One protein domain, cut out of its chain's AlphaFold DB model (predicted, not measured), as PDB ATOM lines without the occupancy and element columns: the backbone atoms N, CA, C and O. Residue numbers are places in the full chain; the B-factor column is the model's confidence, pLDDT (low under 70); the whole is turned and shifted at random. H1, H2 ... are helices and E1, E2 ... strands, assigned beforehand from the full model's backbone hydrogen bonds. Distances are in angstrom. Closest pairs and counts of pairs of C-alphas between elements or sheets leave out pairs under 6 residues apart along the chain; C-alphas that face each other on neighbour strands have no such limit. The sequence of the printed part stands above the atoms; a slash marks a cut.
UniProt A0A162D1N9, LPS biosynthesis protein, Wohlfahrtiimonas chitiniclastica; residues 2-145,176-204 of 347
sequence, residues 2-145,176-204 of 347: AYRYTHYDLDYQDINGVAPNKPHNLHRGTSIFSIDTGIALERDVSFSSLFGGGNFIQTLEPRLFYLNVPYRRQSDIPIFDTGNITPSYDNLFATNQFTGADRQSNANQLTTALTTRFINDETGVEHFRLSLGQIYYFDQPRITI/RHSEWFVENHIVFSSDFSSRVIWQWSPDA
ATOM      1  N   ALA A   2     315.467 449.519 398.984       95.69
ATOM      2  CA  ALA A   2     315.994 448.315 398.360       95.69
ATOM      3  C   ALA A   2     315.873 448.417 396.834       95.69
ATOM      4  O   ALA A   2     315.113 449.231 396.307       95.69
ATOM      5  N   TYR A   3     316.620 447.586 396.118       96.38
ATOM      6  CA  TYR A   3     316.517 447.440 394.672       96.38
ATOM      7  C   TYR A   3     316.466 445.956 394.339       96.38
ATOM      8  O   TYR A   3     317.262 445.176 394.859       96.38
ATOM      9  N   ARG A   4     315.519 445.563 393.489       95.94
ATOM     10  CA  ARG A   4     315.341 444.179 393.054       95.94
ATOM     11  C   ARG A   4     315.589 444.090 391.558       95.94
ATOM     12  O   ARG A   4     314.879 444.729 390.781       95.94
ATOM     13  N   TYR A   5     316.577 443.287 391.181       96.75
ATOM     14  CA  TYR A   5     316.881 442.940 389.799       96.75
ATOM     15  C   TYR A   5     316.640 441.449 389.579       96.75
ATOM     16  O   TYR A   5     317.065 440.630 390.391       96.75
ATOM     17  N   THR A   6     315.953 441.100 388.499       96.00
ATOM     18  CA  THR A   6     315.703 439.714 388.087       96.00
ATOM     19  C   THR A   6     315.924 439.588 386.588       96.00
ATOM     20  O   THR A   6     315.445 440.439 385.836       96.00
ATOM     21  N   HIS A   7     316.610 438.532 386.167       96.06
ATOM     22  CA  HIS A   7     316.842 438.184 384.770       96.06
ATOM     23  C   HIS A   7     316.314 436.772 384.512       96.06
ATOM     24  O   HIS A   7     316.447 435.904 385.372       96.06
ATOM     25  N   TYR A   8     315.705 436.582 383.347       94.81
ATOM     26  CA  TYR A   8     315.152 435.320 382.889       94.81
ATOM     27  C   TYR A   8     315.748 434.999 381.526       94.81
ATOM     28  O   TYR A   8     315.642 435.818 380.609       94.81
ATOM     29  N   ASP A   9     316.322 433.806 381.433       95.38
ATOM     30  CA  ASP A   9     316.688 433.150 380.185       95.38
ATOM     31  C   ASP A   9     315.716 431.982 379.992       95.38
ATOM     32  O   ASP A   9     315.637 431.074 380.823       95.38
ATOM     33  N   LEU A  10     314.861 432.103 378.983       92.06
ATOM     34  CA  LEU A  10     313.683 431.276 378.775       92.06
ATOM     35  C   LEU A  10     313.850 430.482 377.491       92.06
ATOM     36  O   LEU A  10     314.009 431.064 376.421       92.06
ATOM     37  N   ASP A  11     313.717 429.166 377.603       89.94
ATOM     38  CA  ASP A  11     313.618 428.265 376.462       89.94
ATOM     39  C   ASP A  11     312.170 427.781 376.333       89.94
ATOM     40  O   ASP A  11     311.597 427.210 377.269       89.94
ATOM     41  N   TYR A  12     311.542 428.069 375.194       86.12
ATOM     42  CA  TYR A  12     310.155 427.697 374.946       86.12
ATOM     43  C   TYR A  12     310.100 426.421 374.119       86.12
ATOM     44  O   TYR A  12     310.609 426.364 373.002       86.12
ATOM     45  N   GLN A  13     309.402 425.413 374.639       82.75
ATOM     46  CA  GLN A  13     309.164 424.190 373.885       82.75
ATOM     47  C   GLN A  13     308.332 424.474 372.634       82.75
ATOM     48  O   GLN A  13     307.301 425.151 372.686       82.75
ATOM     49  N   ASP A  14     308.777 423.901 371.521       79.12
ATOM     50  CA  ASP A  14     308.014 423.855 370.287       79.12
ATOM     51  C   ASP A  14     306.851 422.860 370.442       79.12
ATOM     52  O   ASP A  14     307.056 421.668 370.687       79.12
ATOM     53  N   ILE A  15     305.620 423.355 370.308       76.81
ATOM     54  CA  ILE A  15     304.419 422.522 370.283       76.81
ATOM     55  C   ILE A  15     303.902 422.496 368.841       76.81
ATOM     56  O   ILE A  15     303.312 423.464 368.365       76.81
ATOM     57  N   ASN A  16     304.073 421.355 368.163       78.44
ATOM     58  CA  ASN A  16     303.628 421.105 366.782       78.44
ATOM     59  C   ASN A  16     304.238 422.033 365.705       78.44
ATOM     60  O   ASN A  16     303.562 422.365 364.731       78.44
ATOM     61  N   GLY A  17     305.504 422.428 365.839       73.69
ATOM     62  CA  GLY A  17     306.207 423.276 364.866       73.69
ATOM     63  C   GLY A  17     305.924 424.774 365.023       73.69
ATOM     64  O   GLY A  17     306.193 425.550 364.105       73.69
ATOM     65  N   VAL A  18     305.335 425.186 366.150       71.12
ATOM     66  CA  VAL A  18     305.011 426.576 366.474       71.12
ATOM     67  C   VAL A  18     305.660 426.936 367.806       71.12
ATOM     68  O   VAL A  18     305.097 426.722 368.883       71.12
ATOM     69  N   ALA A  19     306.840 427.546 367.728       69.56
ATOM     70  CA  ALA A  19     307.434 428.215 368.875       69.56
ATOM     71  C   ALA A  19     306.580 429.442 369.259       69.56
ATOM     72  O   ALA A  19     306.186 430.222 368.381       69.56
ATOM     73  N   PRO A  20     306.288 429.662 370.554       75.19
ATOM     74  CA  PRO A  20     305.669 430.901 371.003       75.19
ATOM     75  C   PRO A  20     306.519 432.097 370.558       75.19
ATOM     76  O   PRO A  20     307.710 432.145 370.848       75.19
ATOM     77  N   ASN A  21     305.918 433.091 369.896       81.00
ATOM     78  CA  ASN A  21     306.602 434.353 369.586       81.00
ATOM     79  C   ASN A  21     306.747 435.200 370.863       81.00
ATOM     80  O   ASN A  21     306.025 436.179 371.068       81.00
ATOM     81  N   LYS A  22     307.616 434.750 371.769       83.75
ATOM     82  CA  LYS A  22     307.881 435.354 373.071       83.75
ATOM     83  C   LYS A  22     309.384 435.587 373.253       83.75
ATOM     84  O   LYS A  22     310.193 434.836 372.715       83.75
ATOM     85  N   PRO A  23     309.775 436.630 373.998       86.81
ATOM     86  CA  PRO A  23     311.182 436.927 374.243       86.81
ATOM     87  C   PRO A  23     311.839 435.859 375.127       86.81
ATOM     88  O   PRO A  23     311.355 435.584 376.221       86.81
ATOM     89  N   HIS A  24     312.978 435.318 374.685       89.81
ATOM     90  CA  HIS A  24     313.798 434.396 375.485       89.81
ATOM     91  C   HIS A  24     314.539 435.107 376.624       89.81
ATOM     92  O   HIS A  24     314.719 434.549 377.694       89.81
ATOM     93  N   ASN A  25     314.932 436.366 376.422       94.00
ATOM     94  CA  ASN A  25     315.676 437.140 377.412       94.00
ATOM     95  C   ASN A  25     314.804 438.255 377.981       94.00
ATOM     96  O   ASN A  25     314.449 439.203 377.275       94.00
ATOM     97  N   LEU A  26     314.493 438.171 379.270       94.19
ATOM     98  CA  LEU A  26     313.730 439.184 379.994       94.19
ATOM     99  C   LEU A  26     314.516 439.671 381.207       94.19
ATOM    100  O   LEU A  26     315.293 438.944 381.822       94.19
ATOM    101  N   HIS A  27     314.320 440.930 381.576       94.31
ATOM    102  CA  HIS A  27     314.900 441.490 382.788       94.31
ATOM    103  C   HIS A  27     313.945 442.498 383.416       94.31
ATOM    104  O   HIS A  27     313.172 443.171 382.734       94.31
ATOM    105  N   ARG A  28     314.008 442.620 384.739       94.94
ATOM    106  CA  ARG A  28     313.198 443.561 385.508       94.94
ATOM    107  C   ARG A  28     314.042 444.154 386.625       94.94
ATOM    108  O   ARG A  28     314.577 443.422 387.449       94.94
ATOM    109  N   GLY A  29     314.101 445.481 386.666       95.81
ATOM    110  CA  GLY A  29     314.695 446.254 387.752       95.81
ATOM    111  C   GLY A  29     313.655 447.159 388.410       95.81
ATOM    112  O   GLY A  29     313.026 447.980 387.733       95.81
ATOM    113  N   THR A  30     313.470 447.021 389.722       96.12
ATOM    114  CA  THR A  30     312.498 447.799 390.507       96.12
ATOM    115  C   THR A  30     313.129 448.320 391.791       96.12
ATOM    116  O   THR A  30     313.653 447.540 392.587       96.12
ATOM    117  N   SER A  31     313.033 449.627 392.028       97.12
ATOM    118  CA  SER A  31     313.319 450.225 393.333       97.12
ATOM    119  C   SER A  31     312.157 449.987 394.294       97.12
ATOM    120  O   SER A  31     310.999 450.090 393.901       97.12
ATOM    121  N   ILE A  32     312.464 449.714 395.555       97.94
ATOM    122  CA  ILE A  32     311.488 449.540 396.628       97.94
ATOM    123  C   ILE A  32     311.837 450.541 397.723       97.94
ATOM    124  O   ILE A  32     312.895 450.462 398.359       97.94
ATOM    125  N   PHE A  33     310.958 451.508 397.931       98.19
ATOM    126  CA  PHE A  33     311.088 452.487 398.995       98.19
ATOM    127  C   PHE A  33     309.992 452.254 400.028       98.19
ATOM    128  O   PHE A  33     308.815 452.237 399.685       98.19
ATOM    129  N   SER A  34     310.382 452.075 401.286       98.06
ATOM    130  CA  SER A  34     309.452 451.932 402.398       98.06
ATOM    131  C   SER A  34     309.910 452.750 403.597       98.06
ATOM    132  O   SER A  34     311.113 452.903 403.832       98.06
ATOM    133  N   ILE A  35     308.937 453.268 404.339       98.31
ATOM    134  CA  ILE A  35     309.115 453.925 405.634       98.31
ATOM    135  C   ILE A  35     308.126 453.271 406.592       98.31
ATOM    136  O   ILE A  35     306.939 453.208 406.286       98.31
ATOM    137  N   ASP A  36     308.612 452.817 407.741       98.19
ATOM    138  CA  ASP A  36     307.815 452.205 408.800       98.19
ATOM    139  C   ASP A  36     308.019 452.992 410.090       98.19
ATOM    140  O   ASP A  36     309.156 453.199 410.517       98.19
ATOM    141  N   THR A  37     306.935 453.489 410.673       98.19
ATOM    142  CA  THR A  37     306.981 454.325 411.872       98.19
ATOM    143  C   THR A  37     305.846 453.929 412.798       98.19
ATOM    144  O   THR A  37     304.712 453.752 412.352       98.19
ATOM    145  N   GLY A  38     306.110 453.889 414.094       97.50
ATOM    146  CA  GLY A  38     305.081 453.715 415.104       97.50
ATOM    147  C   GLY A  38     305.543 454.266 416.440       97.50
ATOM    148  O   GLY A  38     306.725 454.550 416.633       97.50
ATOM    149  N   ILE A  39     304.593 454.416 417.352       98.00
ATOM    150  CA  ILE A  39     304.851 454.728 418.759       98.00
ATOM    151  C   ILE A  39     304.120 453.700 419.618       98.00
ATOM    152  O   ILE A  39     303.115 453.146 419.183       98.00
ATOM    153  N   ALA A  40     304.610 453.467 420.830       97.62
ATOM    154  CA  ALA A  40     303.913 452.694 421.846       97.62
ATOM    155  C   ALA A  40     303.602 453.630 423.015       97.62
ATOM    156  O   ALA A  40     304.507 454.230 423.592       97.62
ATOM    157  N   LEU A  41     302.317 453.816 423.301       98.44
ATOM    158  CA  LEU A  41     301.837 454.583 424.444       98.44
ATOM    159  C   LEU A  41     301.361 453.604 425.507       98.44
ATOM    160  O   LEU A  41     300.599 452.695 425.190       98.44
ATOM    161  N   GLU A  42     301.773 453.807 426.749       98.19
ATOM    162  CA  GLU A  42     301.456 452.911 427.858       98.19
ATOM    163  C   GLU A  42     300.683 453.653 428.945       98.19
ATOM    164  O   GLU A  42     300.875 454.853 429.162       98.19
ATOM    165  N   ARG A  43     299.782 452.937 429.616       97.50
ATOM    166  CA  ARG A  43     299.133 453.405 430.841       97.50
ATOM    167  C   ARG A  43     298.758 452.239 431.744       97.50
ATOM    168  O   ARG A  43     298.336 451.190 431.253       97.50
ATOM    169  N   ASP A  44     298.793 452.485 433.044       97.62
ATOM    170  CA  ASP A  44     298.305 451.537 434.039       97.62
ATOM    171  C   ASP A  44     296.776 451.544 434.079       97.62
ATOM    172  O   ASP A  44     296.124 452.595 434.073       97.62
ATOM    173  N   VAL A  45     296.187 450.354 434.125       96.81
ATOM    174  CA  VAL A  45     294.752 450.144 434.302       96.81
ATOM    175  C   VAL A  45     294.532 449.016 435.304       96.81
ATOM    176  O   VAL A  45     295.258 448.029 435.326       96.81
ATOM    177  N   SER A  46     293.510 449.143 436.144       94.56
ATOM    178  CA  SER A  46     293.135 448.097 437.097       94.56
ATOM    179  C   SER A  46     291.735 447.602 436.762       94.56
ATOM    180  O   SER A  46     290.812 448.403 436.582       94.56
ATOM    181  N   PHE A  47     291.575 446.287 436.650       92.25
ATOM    182  CA  PHE A  47     290.281 445.655 436.423       92.25
ATOM    183  C   PHE A  47     289.822 444.962 437.703       92.25
ATOM    184  O   PHE A  47     290.569 444.204 438.314       92.25
ATOM    185  N   SER A  48     288.573 445.199 438.108       86.88
ATOM    186  CA  SER A  48     288.003 444.588 439.316       86.88
ATOM    187  C   SER A  48     287.475 443.171 439.085       86.88
ATOM    188  O   SER A  48     287.492 442.361 440.006       86.88
ATOM    189  N   SER A  49     286.988 442.866 437.878       84.62
ATOM    190  CA  SER A  49     286.342 441.580 437.566       84.62
ATOM    191  C   SER A  49     286.707 440.982 436.205       84.62
ATOM    192  O   SER A  49     286.486 439.791 435.990       84.62
ATOM    193  N   LEU A  50     287.271 441.765 435.280       85.62
ATOM    194  CA  LEU A  50     287.753 441.239 434.001       85.62
ATOM    195  C   LEU A  50     289.058 440.466 434.215       85.62
ATOM    196  O   LEU A  50     289.912 440.905 434.980       85.62
ATOM    197  N   PHE A  51     289.198 439.323 433.535       87.81
ATOM    198  CA  PHE A  51     290.400 438.472 433.564       87.81
ATOM    199  C   PHE A  51     290.809 437.965 434.959       87.81
ATOM    200  O   PHE A  51     291.981 437.704 435.202       87.81
ATOM    201  N   GLY A  52     289.854 437.832 435.887       84.31
ATOM    202  CA  GLY A  52     290.142 437.446 437.276       84.31
ATOM    203  C   GLY A  52     290.577 438.605 438.181       84.31
ATOM    204  O   GLY A  52     290.836 438.382 439.360       84.31
ATOM    205  N   GLY A  53     290.581 439.835 437.658       88.62
ATOM    206  CA  GLY A  53     290.996 441.039 438.368       88.62
ATOM    207  C   GLY A  53     292.516 441.216 438.419       88.62
ATOM    208  O   GLY A  53     293.277 440.291 438.147       88.62
ATOM    209  N   GLY A  54     292.959 442.431 438.742       92.06
ATOM    210  CA  GLY A  54     294.378 442.758 438.902       92.06
ATOM    211  C   GLY A  54     294.798 444.027 438.171       92.06
ATOM    212  O   GLY A  54     293.972 444.753 437.607       92.06
ATOM    213  N   ASN A  55     296.103 444.285 438.202       96.62
ATOM    214  CA  ASN A  55     296.726 445.423 437.539       96.62
ATOM    215  C   ASN A  55     297.266 445.010 436.171       96.62
ATOM    216  O   ASN A  55     297.829 443.927 435.996       96.62
ATOM    217  N   PHE A  56     297.061 445.882 435.194       97.38
ATOM    218  CA  PHE A  56     297.416 445.653 433.807       97.38
ATOM    219  C   PHE A  56     298.070 446.899 433.224       97.38
ATOM    220  O   PHE A  56     297.679 448.026 433.527       97.38
ATOM    221  N   ILE A  57     298.987 446.678 432.296       97.75
ATOM    222  CA  ILE A  57     299.504 447.709 431.409       97.75
ATOM    223  C   ILE A  57     298.683 447.648 430.124       97.75
ATOM    224  O   ILE A  57     298.624 446.613 429.449       97.75
ATOM    225  N   GLN A  58     298.029 448.756 429.782       98.25
ATOM    226  CA  GLN A  58     297.432 448.921 428.466       98.25
ATOM    227  C   GLN A  58     298.428 449.594 427.526       98.25
ATOM    228  O   GLN A  58     298.839 450.725 427.787       98.25
ATOM    229  N   THR A  59     298.724 448.959 426.390       98.50
ATOM    230  CA  THR A  59     299.465 449.607 425.300       98.50
ATOM    231  C   THR A  59     298.505 450.105 424.220       98.50
ATOM    232  O   THR A  59     297.461 449.495 423.950       98.50
ATOM    233  N   LEU A  60     298.843 451.229 423.589       98.62
ATOM    234  CA  LEU A  60     298.208 451.747 422.384       98.62
ATOM    235  C   LEU A  60     299.293 452.084 421.360       98.62
ATOM    236  O   LEU A  60     300.112 452.980 421.565       98.62
ATOM    237  N   GLU A  61     299.281 451.353 420.254       98.69
ATOM    238  CA  GLU A  61     300.370 451.290 419.284       98.69
ATOM    239  C   GLU A  61     299.875 451.676 417.885       98.69
ATOM    240  O   GLU A  61     299.522 450.807 417.077       98.69
ATOM    241  N   PRO A  62     299.771 452.981 417.579       98.50
ATOM    242  CA  PRO A  62     299.538 453.432 416.217       98.50
ATOM    243  C   PRO A  62     300.794 453.211 415.361       98.50
ATOM    244  O   PRO A  62     301.913 453.538 415.765       98.50
ATOM    245  N   ARG A  63     300.597 452.697 414.144       98.38
ATOM    246  CA  ARG A  63     301.656 452.430 413.164       98.38
ATOM    247  C   ARG A  63     301.261 452.942 411.784       98.38
ATOM    248  O   ARG A  63     300.129 452.759 411.333       98.38
ATOM    249  N   LEU A  64     302.217 453.568 411.113       98.69
ATOM    250  CA  LEU A  64     302.125 454.069 409.750       98.69
ATOM    251  C   LEU A  64     303.215 453.417 408.906       98.69
ATOM    252  O   LEU A  64     304.384 453.429 409.286       98.69
ATOM    253  N   PHE A  65     302.842 452.902 407.741       98.75
ATOM    254  CA  PHE A  65     303.792 452.312 406.805       98.75
ATOM    255  C   PHE A  65     303.537 452.808 405.389       98.75
ATOM    256  O   PHE A  65     302.484 452.561 404.810       98.75
ATOM    257  N   TYR A  66     304.501 453.531 404.830       98.62
ATOM    258  CA  TYR A  66     304.452 454.008 403.455       98.62
ATOM    259  C   TYR A  66     305.275 453.091 402.555       98.62
ATOM    260  O   TYR A  66     306.408 452.750 402.896       98.62
ATOM    261  N   LEU A  67     304.730 452.732 401.391       98.50
ATOM    262  CA  LEU A  67     305.402 451.906 400.391       98.50
ATOM    263  C   LEU A  67     305.255 452.519 398.996       98.50
ATOM    264  O   LEU A  67     304.144 452.751 398.516       98.50
ATOM    265  N   ASN A  68     306.393 452.704 398.327       98.12
ATOM    266  CA  ASN A  68     306.486 453.126 396.939       98.12
ATOM    267  C   ASN A  68     307.342 452.141 396.121       98.12
ATOM    268  O   ASN A  68     308.524 451.924 396.400       98.12
ATOM    269  N   VAL A  69     306.727 451.545 395.104       98.00
ATOM    270  CA  VAL A  69     307.332 450.644 394.121       98.00
ATOM    271  C   VAL A  69     306.768 451.012 392.744       98.00
ATOM    272  O   VAL A  69     305.559 450.861 392.524       98.00
ATOM    273  N   PRO A  70     307.595 451.486 391.796       96.44
ATOM    274  CA  PRO A  70     307.116 451.925 390.497       96.44
ATOM    275  C   PRO A  70     306.565 450.752 389.685       96.44
ATOM    276  O   PRO A  70     307.073 449.630 389.738       96.44
ATOM    277  N   TYR A  71     305.549 451.032 388.873       95.00
ATOM    278  CA  TYR A  71     305.008 450.048 387.945       95.00
ATOM    279  C   TYR A  71     306.039 449.664 386.873       95.00
ATOM    280  O   TYR A  71     306.641 450.514 386.210       95.00
ATOM    281  N   ARG A  72     306.201 448.355 386.679       94.19
ATOM    282  CA  ARG A  72     306.893 447.741 385.543       94.19
ATOM    283  C   ARG A  72     305.972 446.680 384.970       94.19
ATOM    284  O   ARG A  72     305.505 445.836 385.734       94.19
ATOM    285  N   ARG A  73     305.737 446.725 383.657       91.69
ATOM    286  CA  ARG A  73     304.946 445.708 382.957       91.69
ATOM    287  C   ARG A  73     305.634 444.354 383.101       91.69
ATOM    288  O   ARG A  73     306.824 444.248 382.817       91.69
ATOM    289  N   GLN A  74     304.888 443.354 383.562       91.62
ATOM    290  CA  GLN A  74     305.423 442.020 383.869       91.62
ATOM    291  C   GLN A  74     304.636 440.885 383.201       91.62
ATOM    292  O   GLN A  74     304.984 439.723 383.386       91.62
ATOM    293  N   SER A  75     303.629 441.202 382.380       87.88
ATOM    294  CA  SER A  75     302.781 440.216 381.690       87.88
ATOM    295  C   SER A  75     303.538 439.238 380.781       87.88
ATOM    296  O   SER A  75     303.027 438.160 380.494       87.88
ATOM    297  N   ASP A  76     304.738 439.605 380.322       88.81
ATOM    298  CA  ASP A  76     305.546 438.763 379.431       88.81
ATOM    299  C   ASP A  76     306.417 437.755 380.211       88.81
ATOM    300  O   ASP A  76     306.917 436.798 379.624       88.81
ATOM    301  N   ILE A  77     306.562 437.929 381.534       90.94
ATOM    302  CA  ILE A  77     307.316 437.028 382.418       90.94
ATOM    303  C   ILE A  77     306.403 435.850 382.819       90.94
ATOM    304  O   ILE A  77     305.351 436.086 383.432       90.94
ATOM    305  N   PRO A  78     306.769 434.587 382.521       90.62
ATOM    306  CA  PRO A  78     306.012 433.415 382.967       90.62
ATOM    307  C   PRO A  78     305.941 433.298 384.499       90.62
ATOM    308  O   PRO A  78     306.709 433.936 385.211       90.62
ATOM    309  N   ILE A  79     305.006 432.492 385.006       91.75
ATOM    310  CA  ILE A  79     304.927 432.135 386.430       91.75
ATOM    311  C   ILE A  79     305.575 430.760 386.617       91.75
ATOM    312  O   ILE A  79     305.163 429.807 385.956       91.75
ATOM    313  N   PHE A  80     306.543 430.666 387.524       92.56
ATOM    314  CA  PHE A  80     307.235 429.443 387.926       92.56
ATOM    315  C   PHE A  80     306.947 429.118 389.392       92.56
ATOM    316  O   PHE A  80     306.315 428.108 389.690       92.56
ATOM    317  N   ASP A  81     307.386 429.995 390.301       91.12
ATOM    318  CA  ASP A  81     307.352 429.791 391.757       91.12
ATOM    319  C   ASP A  81     306.571 430.888 392.503       91.12
ATOM    320  O   ASP A  81     306.537 430.952 393.738       91.12
ATOM    321  N   THR A  82     305.900 431.756 391.747       93.81
ATOM    322  CA  THR A  82     305.080 432.828 392.294       93.81
ATOM    323  C   THR A  82     303.641 432.398 392.569       93.81
ATOM    324  O   THR A  82     302.912 431.953 391.685       93.81
ATOM    325  N   GLY A  83     303.194 432.652 393.800       92.69
ATOM    326  CA  GLY A  83     301.805 432.574 394.238       92.69
ATOM    327  C   GLY A  83     301.367 433.848 394.964       92.69
ATOM    328  O   GLY A  83     302.190 434.681 395.346       92.69
ATOM    329  N   ASN A  84     300.058 434.006 395.169       91.19
ATOM    330  CA  ASN A  84     299.523 435.084 396.003       91.19
ATOM    331  C   ASN A  84     299.751 434.764 397.484       91.19
ATOM    332  O   ASN A  84     299.443 433.661 397.937       91.19
ATOM    333  N   ILE A  85     300.214 435.747 398.251       91.31
ATOM    334  CA  ILE A  85     300.244 435.645 399.709       91.31
ATOM    335  C   ILE A  85     298.807 435.752 400.237       91.31
ATOM    336  O   ILE A  85     298.010 436.556 399.751       91.31
ATOM    337  N   THR A  86     298.462 434.941 401.241       88.81
ATOM    338  CA  THR A  86     297.147 435.032 401.891       88.81
ATOM    339  C   THR A  86     297.039 436.350 402.671       88.81
ATOM    340  O   THR A  86     297.858 436.573 403.562       88.81
ATOM    341  N   PRO A  87     296.040 437.211 402.404       89.12
ATOM    342  CA  PRO A  87     295.898 438.472 403.126       89.12
ATOM    343  C   PRO A  87     295.703 438.267 404.635       89.12
ATOM    344  O   PRO A  87     294.878 437.448 405.059       89.12
ATOM    345  N   SER A  88     296.436 439.038 405.437       92.62
ATOM    346  CA  SER A  88     296.386 439.077 406.907       92.62
ATOM    347  C   SER A  88     296.730 440.483 407.402       92.62
ATOM    348  O   SER A  88     297.212 441.303 406.614       92.62
ATOM    349  N   TYR A  89     296.517 440.758 408.694       96.19
ATOM    350  CA  TYR A  89     296.930 442.031 409.290       96.19
ATOM    351  C   TYR A  89     298.435 442.288 409.111       96.19
ATOM    352  O   TYR A  89     298.830 443.368 408.678       96.19
ATOM    353  N   ASP A  90     299.281 441.285 409.361       94.50
ATOM    354  CA  ASP A  90     300.738 441.436 409.239       94.50
ATOM    355  C   ASP A  90     301.179 441.726 407.795       94.50
ATOM    356  O   ASP A  90     302.104 442.504 407.552       94.50
ATOM    357  N   ASN A  91     300.466 441.169 406.812       94.94
ATOM    358  CA  ASN A  91     300.754 441.395 405.397       94.94
ATOM    359  C   ASN A  91     300.401 442.813 404.918       94.94
ATOM    360  O   ASN A  91     300.811 443.192 403.820       94.94
ATOM    361  N   LEU A  92     299.729 443.638 405.733       96.31
ATOM    362  CA  LEU A  92     299.533 445.061 405.435       96.31
ATOM    363  C   LEU A  92     300.851 445.852 405.363       96.31
ATOM    364  O   LEU A  92     300.898 446.925 404.755       96.31
ATOM    365  N   PHE A  93     301.910 445.327 405.980       97.12
ATOM    366  CA  PHE A  93     303.243 445.933 406.036       97.12
ATOM    367  C   PHE A  93     304.240 445.255 405.083       97.12
ATOM    368  O   PHE A  93     305.426 445.583 405.072       97.12
ATOM    369  N   ALA A  94     303.781 444.293 404.277       95.69
ATOM    370  CA  ALA A  94     304.634 443.594 403.330       95.69
ATOM    371  C   ALA A  94     304.987 444.488 402.130       95.69
ATOM    372  O   ALA A  94     304.157 445.224 401.595       95.69
ATOM    373  N   THR A  95     306.225 444.377 401.645       95.50
ATOM    374  CA  THR A  95     306.691 445.104 400.450       95.50
ATOM    375  C   THR A  95     306.308 444.420 399.132       95.50
ATOM    376  O   THR A  95     306.596 444.947 398.057       95.50
ATOM    377  N   ASN A  96     305.723 443.221 399.188       94.75
ATOM    378  CA  ASN A  96     305.264 442.456 398.031       94.75
ATOM    379  C   ASN A  96     304.043 441.608 398.415       94.75
ATOM    380  O   ASN A  96     303.978 441.112 399.535       94.75
ATOM    381  N   GLN A  97     303.108 441.405 397.483       92.69
ATOM    382  CA  GLN A  97     301.908 440.573 397.700       92.69
ATOM    383  C   GLN A  97     302.063 439.147 397.147       92.69
ATOM    384  O   GLN A  97     301.130 438.343 397.196       92.69
ATOM    385  N   PHE A  98     303.242 438.839 396.612       94.69
ATOM    386  CA  PHE A  98     303.545 437.589 395.936       94.69
ATOM    387  C   PHE A  98     304.728 436.880 396.587       94.69
ATOM    388  O   PHE A  98     305.678 437.524 397.045       94.69
ATOM    389  N   THR A  99     304.690 435.551 396.562       94.19
ATOM    390  CA  THR A  99     305.867 434.710 396.794       94.19
ATOM    391  C   THR A  99     306.731 434.644 395.530       94.19
ATOM    392  O   THR A  99     306.293 435.021 394.440       94.19
ATOM    393  N   GLY A 100     307.966 434.159 395.661       92.81
ATOM    394  CA  GLY A 100     308.856 433.954 394.515       92.81
ATOM    395  C   GLY A 100     309.355 435.251 393.871       92.81
ATOM    396  O   GLY A 100     309.329 436.340 394.471       92.81
ATOM    397  N   ALA A 101     309.865 435.130 392.646       92.25
ATOM    398  CA  ALA A 101     310.505 436.232 391.923       92.25
ATOM    399  C   ALA A 101     309.707 436.795 390.744       92.25
ATOM    400  O   ALA A 101     309.924 437.953 390.365       92.25
ATOM    401  N   ASP A 102     308.744 436.047 390.221       94.06
ATOM    402  CA  ASP A 102     308.107 436.336 388.932       94.06
ATOM    403  C   ASP A 102     307.186 437.542 388.960       94.06
ATOM    404  O   ASP A 102     307.018 438.228 387.947       94.06
ATOM    405  N   ARG A 103     306.631 437.868 390.130       94.94
ATOM    406  CA  ARG A 103     305.829 439.079 390.326       94.94
ATOM    407  C   ARG A 103     306.367 439.937 391.464       94.94
ATOM    408  O   ARG A 103     306.593 439.484 392.585       94.94
ATOM    409  N   GLN A 104     306.531 441.218 391.153       95.44
ATOM    410  CA  GLN A 104     306.799 442.281 392.111       95.44
ATOM    411  C   GLN A 104     305.655 443.288 392.016       95.44
ATOM    412  O   GLN A 104     305.503 443.946 390.983       95.44
ATOM    413  N   SER A 105     304.863 443.405 393.082       94.25
ATOM    414  CA  SER A 105     303.771 444.371 393.182       94.25
ATOM    415  C   SER A 105     304.294 445.792 392.989       94.25
ATOM    416  O   SER A 105     305.302 446.175 393.587       94.25
ATOM    417  N   ASN A 106     303.584 446.585 392.185       95.12
ATOM    418  CA  ASN A 106     303.712 448.036 392.231       95.12
ATOM    419  C   ASN A 106     302.887 448.577 393.401       95.12
ATOM    420  O   ASN A 106     301.828 448.033 393.716       95.12
ATOM    421  N   ALA A 107     303.353 449.661 394.006       96.38
ATOM    422  CA  ALA A 107     302.720 450.255 395.170       96.38
ATOM    423  C   ALA A 107     302.975 451.760 395.204       96.38
ATOM    424  O   ALA A 107     304.073 452.224 394.919       96.38
ATOM    425  N   ASN A 108     301.963 452.518 395.584       97.19
ATOM    426  CA  ASN A 108     302.119 453.864 396.110       97.19
ATOM    427  C   ASN A 108     301.013 454.011 397.142       97.19
ATOM    428  O   ASN A 108     299.864 454.294 396.800       97.19
ATOM    429  N   GLN A 109     301.325 453.657 398.383       97.88
ATOM    430  CA  GLN A 109     300.302 453.366 399.376       97.88
ATOM    431  C   GLN A 109     300.761 453.702 400.791       97.88
ATOM    432  O   GLN A 109     301.953 453.663 401.094       97.88
ATOM    433  N   LEU A 110     299.792 454.011 401.646       98.56
ATOM    434  CA  LEU A 110     299.976 454.252 403.070       98.56
ATOM    435  C   LEU A 110     299.104 453.277 403.859       98.56
ATOM    436  O   LEU A 110     297.880 453.333 403.786       98.56
ATOM    437  N   THR A 111     299.736 452.415 404.639       98.69
ATOM    438  CA  THR A 111     299.081 451.573 405.635       98.69
ATOM    439  C   THR A 111     298.933 452.355 406.932       98.69
ATOM    440  O   THR A 111     299.910 452.899 407.450       98.69
ATOM    441  N   THR A 112     297.719 452.378 407.474       98.62
ATOM    442  CA  THR A 112     297.417 452.869 408.816       98.62
ATOM    443  C   THR A 112     296.956 451.699 409.667       98.62
ATOM    444  O   THR A 112     296.128 450.889 409.245       98.62
ATOM    445  N   ALA A 113     297.495 451.590 410.875       98.69
ATOM    446  CA  ALA A 113     297.108 450.537 411.791       98.69
ATOM    447  C   ALA A 113     297.154 450.999 413.242       98.69
ATOM    448  O   ALA A 113     297.876 451.931 413.598       98.69
ATOM    449  N   LEU A 114     296.376 450.317 414.072       98.62
ATOM    450  CA  LEU A 114     296.313 450.533 415.503       98.62
ATOM    451  C   LEU A 114     296.235 449.181 416.200       98.62
ATOM    452  O   LEU A 114     295.368 448.365 415.875       98.62
ATOM    453  N   THR A 115     297.113 448.967 417.171       98.75
ATOM    454  CA  THR A 115     297.041 447.819 418.074       98.75
ATOM    455  C   THR A 115     296.859 448.303 419.506       98.75
ATOM    456  O   THR A 115     297.424 449.316 419.903       98.75
ATOM    457  N   THR A 116     296.052 447.598 420.291       98.69
ATOM    458  CA  THR A 116     296.005 447.770 421.744       98.69
ATOM    459  C   THR A 116     296.116 446.422 422.427       98.69
ATOM    460  O   THR A 116     295.571 445.428 421.932       98.69
ATOM    461  N   ARG A 117     296.842 446.394 423.544       98.31
ATOM    462  CA  ARG A 117     297.056 445.203 424.366       98.31
ATOM    463  C   ARG A 117     296.703 445.488 425.815       98.31
ATOM    464  O   ARG A 117     296.865 446.620 426.257       98.31
ATOM    465  N   PHE A 118     296.267 444.463 426.538       97.94
ATOM    466  CA  PHE A 118     296.213 444.458 427.999       97.94
ATOM    467  C   PHE A 118     297.096 443.326 428.505       97.94
ATOM    468  O   PHE A 118     296.825 442.151 428.241       97.94
ATOM    469  N   ILE A 119     298.156 443.700 429.207       97.31
ATOM    470  CA  ILE A 119     299.193 442.798 429.697       97.31
ATOM    471  C   ILE A 119     299.132 442.837 431.217       97.31
ATOM    472  O   ILE A 119     299.124 443.919 431.794       97.31
ATOM    473  N   ASN A 120     299.023 441.681 431.864       96.06
ATOM    474  CA  ASN A 120     299.029 441.613 433.321       96.06
ATOM    475  C   ASN A 120     300.406 442.049 433.846       96.06
ATOM    476  O   ASN A 120     301.424 441.526 433.394       96.06
ATOM    477  N   ASP A 121     300.426 442.999 434.778       95.19
ATOM    478  CA  ASP A 121     301.656 443.638 435.269       95.19
ATOM    479  C   ASP A 121     302.536 442.676 436.094       95.19
ATOM    480  O   ASP A 121     303.761 442.733 436.052       95.19
ATOM    481  N   GLU A 122     301.923 441.714 436.789       93.75
ATOM    482  CA  GLU A 122     302.642 440.751 437.632       93.75
ATOM    483  C   GLU A 122     303.153 439.541 436.839       93.75
ATOM    484  O   GLU A 122     304.263 439.060 437.069       93.75
ATOM    485  N   THR A 123     302.338 439.014 435.919       93.56
ATOM    486  CA  THR A 123     302.640 437.765 435.197       93.56
ATOM    487  C   THR A 123     303.222 437.982 433.802       93.56
ATOM    488  O   THR A 123     303.785 437.051 433.227       93.56
ATOM    489  N   GLY A 124     303.067 439.178 433.225       94.25
ATOM    490  CA  GLY A 124     303.458 439.489 431.847       94.25
ATOM    491  C   GLY A 124     302.570 438.849 430.771       94.25
ATOM    492  O   GLY A 124     302.872 438.955 429.582       94.25
ATOM    493  N   VAL A 125     301.480 438.174 431.149       94.12
ATOM    494  CA  VAL A 125     300.570 437.517 430.200       94.12
ATOM    495  C   VAL A 125     299.711 438.557 429.473       94.12
ATOM    496  O   VAL A 125     299.032 439.371 430.100       94.12
ATOM    497  N   GLU A 126     299.698 438.508 428.138       97.00
ATOM    498  CA  GLU A 126     298.775 439.288 427.300       97.00
ATOM    499  C   GLU A 126     297.375 438.652 427.341       97.00
ATOM    500  O   GLU A 126     297.130 437.607 426.736       97.00
ATOM    501  N   HIS A 127     296.442 439.291 428.045       96.69
ATOM    502  CA  HIS A 127     295.061 438.811 428.173       96.69
ATOM    503  C   HIS A 127     294.152 439.269 427.040       96.69
ATOM    504  O   HIS A 127     293.115 438.661 426.776       96.69
ATOM    505  N   PHE A 128     294.516 440.351 426.365       97.88
ATOM    506  CA  PHE A 128     293.742 440.873 425.257       97.88
ATOM    507  C   PHE A 128     294.654 441.588 424.280       97.88
ATOM    508  O   PHE A 128     295.478 442.408 424.681       97.88
ATOM    509  N   ARG A 129     294.424 441.348 422.994       98.50
ATOM    510  CA  ARG A 129     294.984 442.115 421.890       98.50
ATOM    511  C   ARG A 129     293.903 442.390 420.867       98.50
ATOM    512  O   ARG A 129     293.160 441.493 420.474       98.50
ATOM    513  N   LEU A 130     293.843 443.626 420.397       98.69
ATOM    514  CA  LEU A 130     293.041 444.022 419.247       98.69
ATOM    515  C   LEU A 130     293.937 444.787 418.284       98.69
ATOM    516  O   LEU A 130     294.571 445.760 418.677       98.69
ATOM    517  N   SER A 131     293.988 444.343 417.036       98.75
ATOM    518  CA  SER A 131     294.717 444.990 415.950       98.75
ATOM    519  C   SER A 131     293.743 445.296 414.824       98.75
ATOM    520  O   SER A 131     292.980 444.427 414.413       98.75
ATOM    521  N   LEU A 132     293.756 446.529 414.331       98.50
ATOM    522  CA  LEU A 132     292.966 446.944 413.178       98.50
ATOM    523  C   LEU A 132     293.837 447.733 412.206       98.50
ATOM    524  O   LEU A 132     294.674 448.529 412.629       98.50
ATOM    525  N   GLY A 133     293.671 447.507 410.909       98.50
ATOM    526  CA  GLY A 133     294.486 448.177 409.904       98.50
ATOM    527  C   GLY A 133     293.866 448.190 408.517       98.50
ATOM    528  O   GLY A 133     292.991 447.382 408.192       98.50
ATOM    529  N   GLN A 134     294.330 449.135 407.706       97.88
ATOM    530  CA  GLN A 134     293.902 449.333 406.329       97.88
ATOM    531  C   GLN A 134     295.025 449.985 405.513       97.88
ATOM    532  O   GLN A 134     295.835 450.745 406.037       97.88
ATOM    533  N   ILE A 135     295.048 449.724 404.208       97.88
ATOM    534  CA  ILE A 135     295.885 450.426 403.237       97.88
ATOM    535  C   ILE A 135     295.038 451.459 402.499       97.88
ATOM    536  O   ILE A 135     293.980 451.134 401.962       97.88
ATOM    537  N   TYR A 136     295.532 452.687 402.419       97.38
ATOM    538  CA  TYR A 136     295.091 453.694 401.466       97.38
ATOM    539  C   TYR A 136     296.014 453.692 400.242       97.38
ATOM    540  O   TYR A 136     297.232 453.827 400.370       97.38
ATOM    541  N   TYR A 137     295.440 453.565 399.049       95.56
ATOM    542  CA  TYR A 137     296.172 453.553 397.786       95.56
ATOM    543  C   TYR A 137     296.167 454.953 397.158       95.56
ATOM    544  O   TYR A 137     295.112 455.457 396.767       95.56
ATOM    545  N   PHE A 138     297.347 455.569 397.021       95.25
ATOM    546  CA  PHE A 138     297.526 456.765 396.188       95.25
ATOM    547  C   PHE A 138     297.468 456.385 394.709       95.25
ATOM    548  O   PHE A 138     296.716 456.996 393.952       95.25
ATOM    549  N   ASP A 139     298.186 455.316 394.348       91.19
ATOM    550  CA  ASP A 139     298.051 454.625 393.068       91.19
ATOM    551  C   ASP A 139     297.620 453.183 393.314       91.19
ATOM    552  O   ASP A 139     298.162 452.480 394.170       91.19
ATOM    553  N   GLN A 140     296.643 452.725 392.538       86.75
ATOM    554  CA  GLN A 140     296.110 451.380 392.680       86.75
ATOM    555  C   GLN A 140     297.147 450.329 392.226       86.75
ATOM    556  O   GLN A 140     297.820 450.520 391.199       86.75
ATOM    557  N   PRO A 141     297.266 449.189 392.932       89.25
ATOM    558  CA  PRO A 141     298.058 448.059 392.462       89.25
ATOM    559  C   PRO A 141     297.570 447.582 391.087       89.25
ATOM    560  O   PRO A 141     296.370 447.546 390.802       89.25
ATOM    561  N   ARG A 142     298.514 447.269 390.201       89.75
ATOM    562  CA  ARG A 142     298.267 446.816 388.822       89.75
ATOM    563  C   ARG A 142     298.716 445.386 388.608       89.75
ATOM    564  O   ARG A 142     298.070 444.663 387.865       89.75
ATOM    565  N   ILE A 143     299.818 444.981 389.223       91.38
ATOM    566  CA  ILE A 143     300.350 443.634 389.035       91.38
ATOM    567  C   ILE A 143     299.415 442.624 389.700       91.38
ATOM    568  O   ILE A 143     299.136 442.728 390.893       91.38
ATOM    569  N   THR A 144     298.959 441.638 388.930       88.25
ATOM    570  CA  THR A 144     298.307 440.428 389.448       88.25
ATOM    571  C   THR A 144     299.116 439.203 389.034       88.25
ATOM    572  O   THR A 144     300.056 439.307 388.245       88.25
ATOM    573  N   ILE A 145     298.755 438.027 389.549       86.19
ATOM    574  CA  ILE A 145     299.445 436.784 389.189       86.19
ATOM    575  C   ILE A 145     299.356 436.485 387.679       86.19
ATOM    576  O   ILE A 145     300.358 436.144 387.058       86.19
ATOM    577  N   ARG A 176     289.936 452.985 396.577       90.56
ATOM    578  CA  ARG A 176     291.101 453.702 397.133       90.56
ATOM    579  C   ARG A 176     291.619 453.078 398.422       90.56
ATOM    580  O   ARG A 176     292.604 453.549 398.974       90.56
ATOM    581  N   HIS A 177     290.957 452.034 398.897       93.44
ATOM    582  CA  HIS A 177     291.240 451.423 400.178       93.44
ATOM    583  C   HIS A 177     291.321 449.911 400.025       93.44
ATOM    584  O   HIS A 177     290.595 449.329 399.223       93.44
ATOM    585  N   SER A 178     292.180 449.268 400.809       94.19
ATOM    586  CA  SER A 178     292.093 447.826 401.000       94.19
ATOM    587  C   SER A 178     290.865 447.464 401.830       94.19
ATOM    588  O   SER A 178     290.168 448.313 402.401       94.19
ATOM    589  N   GLU A 179     290.659 446.163 401.970       94.88
ATOM    590  CA  GLU A 179     289.854 445.617 403.051       94.88
ATOM    591  C   GLU A 179     290.354 446.135 404.405       94.88
ATOM    592  O   GLU A 179     291.541 446.432 404.578       94.88
ATOM    593  N   TRP A 180     289.433 446.257 405.351       97.62
ATOM    594  CA  TRP A 180     289.781 446.388 406.757       97.62
ATOM    595  C   TRP A 180     290.209 445.027 407.282       97.62
ATOM    596  O   TRP A 180     289.503 444.048 407.056       97.62
ATOM    597  N   PHE A 181     291.322 444.984 408.005       98.38
ATOM    598  CA  PHE A 181     291.800 443.799 408.705       98.38
ATOM    599  C   PHE A 181     291.631 444.039 410.193       98.38
ATOM    600  O   PHE A 181     292.188 445.001 410.715       98.38
ATOM    601  N   VAL A 182     290.863 443.184 410.860       98.44
ATOM    602  CA  VAL A 182     290.646 443.229 412.305       98.44
ATOM    603  C   VAL A 182     291.015 441.874 412.885       98.44
ATOM    604  O   VAL A 182     290.462 440.852 412.487       98.44
ATOM    605  N   GLU A 183     291.945 441.867 413.829       98.31
ATOM    606  CA  GLU A 183     292.383 440.673 414.542       98.31
ATOM    607  C   GLU A 183     292.264 440.903 416.042       98.31
ATOM    608  O   GLU A 183     292.749 441.897 416.582       98.31
ATOM    609  N   ASN A 184     291.617 439.969 416.720       98.06
ATOM    610  CA  ASN A 184     291.444 439.980 418.156       98.06
ATOM    611  C   ASN A 184     291.886 438.647 418.749       98.06
ATOM    612  O   ASN A 184     291.623 437.585 418.185       98.06
ATOM    613  N   HIS A 185     292.545 438.716 419.895       98.00
ATOM    614  CA  HIS A 185     292.921 437.572 420.705       98.00
ATOM    615  C   HIS A 185     292.595 437.888 422.161       98.00
ATOM    616  O   HIS A 185     292.920 438.978 422.633       98.00
ATOM    617  N   ILE A 186     291.920 436.971 422.848       97.50
ATOM    618  CA  ILE A 186     291.526 437.131 424.247       97.50
ATOM    619  C   ILE A 186     291.868 435.854 425.005       97.50
ATOM    620  O   ILE A 186     291.456 434.767 424.609       97.50
ATOM    621  N   VAL A 187     292.569 435.992 426.123       96.44
ATOM    622  CA  VAL A 187     292.792 434.939 427.115       96.44
ATOM    623  C   VAL A 187     291.972 435.312 428.341       96.44
ATOM    624  O   VAL A 187     292.340 436.190 429.118       96.44
ATOM    625  N   PHE A 188     290.805 434.693 428.493       92.94
ATOM    626  CA  PHE A 188     289.886 435.022 429.583       92.94
ATOM    627  C   PHE A 188     290.370 434.447 430.918       92.94
ATOM    628  O   PHE A 188     290.206 435.086 431.955       92.94
ATOM    629  N   SER A 189     290.958 433.251 430.874       91.31
ATOM    630  CA  SER A 189     291.585 432.535 431.988       91.31
ATOM    631  C   SER A 189     292.666 431.588 431.449       91.31
ATOM    632  O   SER A 189     292.858 431.504 430.236       91.31
ATOM    633  N   SER A 190     293.340 430.835 432.326       88.50
ATOM    634  CA  SER A 190     294.270 429.760 431.932       88.50
ATOM    635  C   SER A 190     293.638 428.714 431.010       88.50
ATOM    636  O   SER A 190     294.340 428.087 430.221       88.50
ATOM    637  N   ASP A 191     292.318 428.554 431.099       94.19
ATOM    638  CA  ASP A 191     291.604 427.455 430.462       94.19
ATOM    639  C   ASP A 191     290.867 427.908 429.203       94.19
ATOM    640  O   ASP A 191     290.486 427.074 428.389       94.19
ATOM    641  N   PHE A 192     290.591 429.205 429.047       95.25
ATOM    642  CA  PHE A 192     289.687 429.697 428.012       95.25
ATOM    643  C   PHE A 192     290.302 430.840 427.211       95.25
ATOM    644  O   PHE A 192     290.623 431.904 427.747       95.25
ATOM    645  N   SER A 193     290.397 430.637 425.899       96.31
ATOM    646  CA  SER A 193     290.906 431.634 424.961       96.31
ATOM    647  C   SER A 193     290.034 431.727 423.715       96.31
ATOM    648  O   SER A 193     289.487 430.724 423.251       96.31
ATOM    649  N   SER A 194     289.960 432.917 423.125       97.69
ATOM    650  CA  SER A 194     289.329 433.136 421.831       97.69
ATOM    651  C   SER A 194     290.229 433.902 420.871       97.69
ATOM    652  O   SER A 194     291.066 434.718 421.267       97.69
ATOM    653  N   ARG A 195     290.029 433.653 419.579       97.81
ATOM    654  CA  ARG A 195     290.623 434.427 418.498       97.81
ATOM    655  C   ARG A 195     289.561 434.773 417.473       97.81
ATOM    656  O   ARG A 195     288.758 433.927 417.094       97.81
ATOM    657  N   VAL A 196     289.572 436.012 417.004       98.19
ATOM    658  CA  VAL A 196     288.675 436.480 415.949       98.19
ATOM    659  C   VAL A 196     289.489 437.174 414.874       98.19
ATOM    660  O   VAL A 196     290.258 438.083 415.166       98.19
ATOM    661  N   ILE A 197     289.299 436.767 413.624       97.75
ATOM    662  CA  ILE A 197     289.823 437.457 412.446       97.75
ATOM    663  C   ILE A 197     288.637 437.892 411.608       97.75
ATOM    664  O   ILE A 197     287.791 437.072 411.255       97.75
ATOM    665  N   TRP A 198     288.591 439.162 411.235       98.06
ATOM    666  CA  TRP A 198     287.553 439.702 410.377       98.06
ATOM    667  C   TRP A 198     288.162 440.584 409.290       98.06
ATOM    668  O   TRP A 198     288.963 441.475 409.567       98.06
ATOM    669  N   GLN A 199     287.779 440.311 408.044       97.56
ATOM    670  CA  GLN A 199     288.146 441.099 406.875       97.56
ATOM    671  C   GLN A 199     286.885 441.588 406.172       97.56
ATOM    672  O   GLN A 199     285.976 440.807 405.858       97.56
ATOM    673  N   TRP A 200     286.826 442.893 405.927       96.31
ATOM    674  CA  TRP A 200     285.671 443.532 405.307       96.31
ATOM    675  C   TRP A 200     286.090 444.457 404.173       96.31
ATOM    676  O   TRP A 200     286.901 445.366 404.356       96.31
ATOM    677  N   SER A 201     285.508 444.235 402.996       93.31
ATOM    678  CA  SER A 201     285.781 445.021 401.798       93.31
ATOM    679  C   SER A 201     284.880 446.261 401.746       93.31
ATOM    680  O   SER A 201     283.659 446.104 401.610       93.31
ATOM    681  N   PRO A 202     285.442 447.488 401.795       92.44
ATOM    682  CA  PRO A 202     284.663 448.715 401.641       92.44
ATOM    683  C   PRO A 202     284.055 448.862 400.246       92.44
ATOM    684  O   PRO A 202     282.928 449.340 400.120       92.44
ATOM    685  N   ASP A 203     284.757 448.402 399.210       87.56
ATOM    686  CA  ASP A 203     284.292 448.515 397.827       87.56
ATOM    687  C   ASP A 203     283.110 447.586 397.547       87.56
ATOM    688  O   ASP A 203     282.120 447.995 396.941       87.56
ATOM    689  N   ALA A 204     283.183 446.338 398.022       88.31
ATOM    690  CA  ALA A 204     282.103 445.368 397.857       88.31
ATOM    691  C   ALA A 204     280.999 445.508 398.919       88.31
ATOM    692  O   ALA A 204     279.924 444.924 398.765       88.31
TER     693      ALA A 204
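What this domain is: This is residues 2 to 145 and 176 to 204 of the 347 residues of the protein "LPS biosynthesis protein" of Wohlfahrtiimonas chitiniclastica (UniProt A0A162D1N9). Picture one long, twisted wall of eight antiparallel strands, E1 to E8, with the small helix H1 and the loops before and after it over one face. The hairpin E1 and E2 makes one end of the wall, where residues 13 to 18 stick out; the hairpin E3 and E4 reaches the other end. The printed part has 173 residues, with eight named strands and one named helix, H1, which comes between E4 and E5 along the chain; it is mostly strand, and the sheet is branched, E4 having three neighbours, E2, E3 and E5. It is loose, with a radius of gyration of the C-alphas of 22.3 A, and a rod in outline, spanning 79 by 32 by 32 A.

How they stand to each other: Start with E1, residues 2 to 9, antiparallel to E2, residues 25 to 38, in a hairpin; look for N 4 and O 30, 2.9 A apart and within hydrogen-bond range. E2 runs on into E3, residues 41 to 47, at 57 degrees. E4, residues 54 to 69, has E2 and E3 on one side, with N 35 and O 66 at 3.0 A and N 43 and O 58 at 3.0 A. On the other side of E4 lies E5, residues 107 to 120, with N 61 and O 115 at 2.8 A. E5 forms a hairpin with E6, residues 126 to 139, with N 114 and O 132 at 2.9 A. E7, residues 180 to 187, is the next neighbour, with N 131 and O 183 at 2.8 A. E8, residues 192 to 201, closes a hairpin with E7, with N 184 and O 196 at 2.8 A. E1, E3 and E8 are edge strands; E1 and E8, for instance, are apart. H1, residues 90 to 93, is on the sheet, over E5, at a height over the sheet of 7.0 A; its closest C-alphas to E5 are those of Leu 92 and Thr 111, 6.5 A. H1 is too short for an O i to N i+4 pair; its one O i to N i+3 pair is within range.

Where its parts are: Find C-alpha 2 at (315.994, 448.315, 398.360), where E1 begins. E2 covers 42.5 A, E4 47.3 A, E5 39.3 A and E6 37.5 A from first to last C-alpha. E8, 30.6 A long, ends at C-alpha 201, (285.781, 445.021, 401.798).

The domain as a whole: The two C-alphas farthest apart are those of Gly 17 and Ser 48, 79.6 A. Residues 146 to 175 are not printed; C-alphas 145 and 176 are 20.5 A apart across the cut. The links E1 to E2, E4 to H1 and H1 to E5 are long. The mean pLDDT of the printed part is 93.8, and residue 19 is under 70.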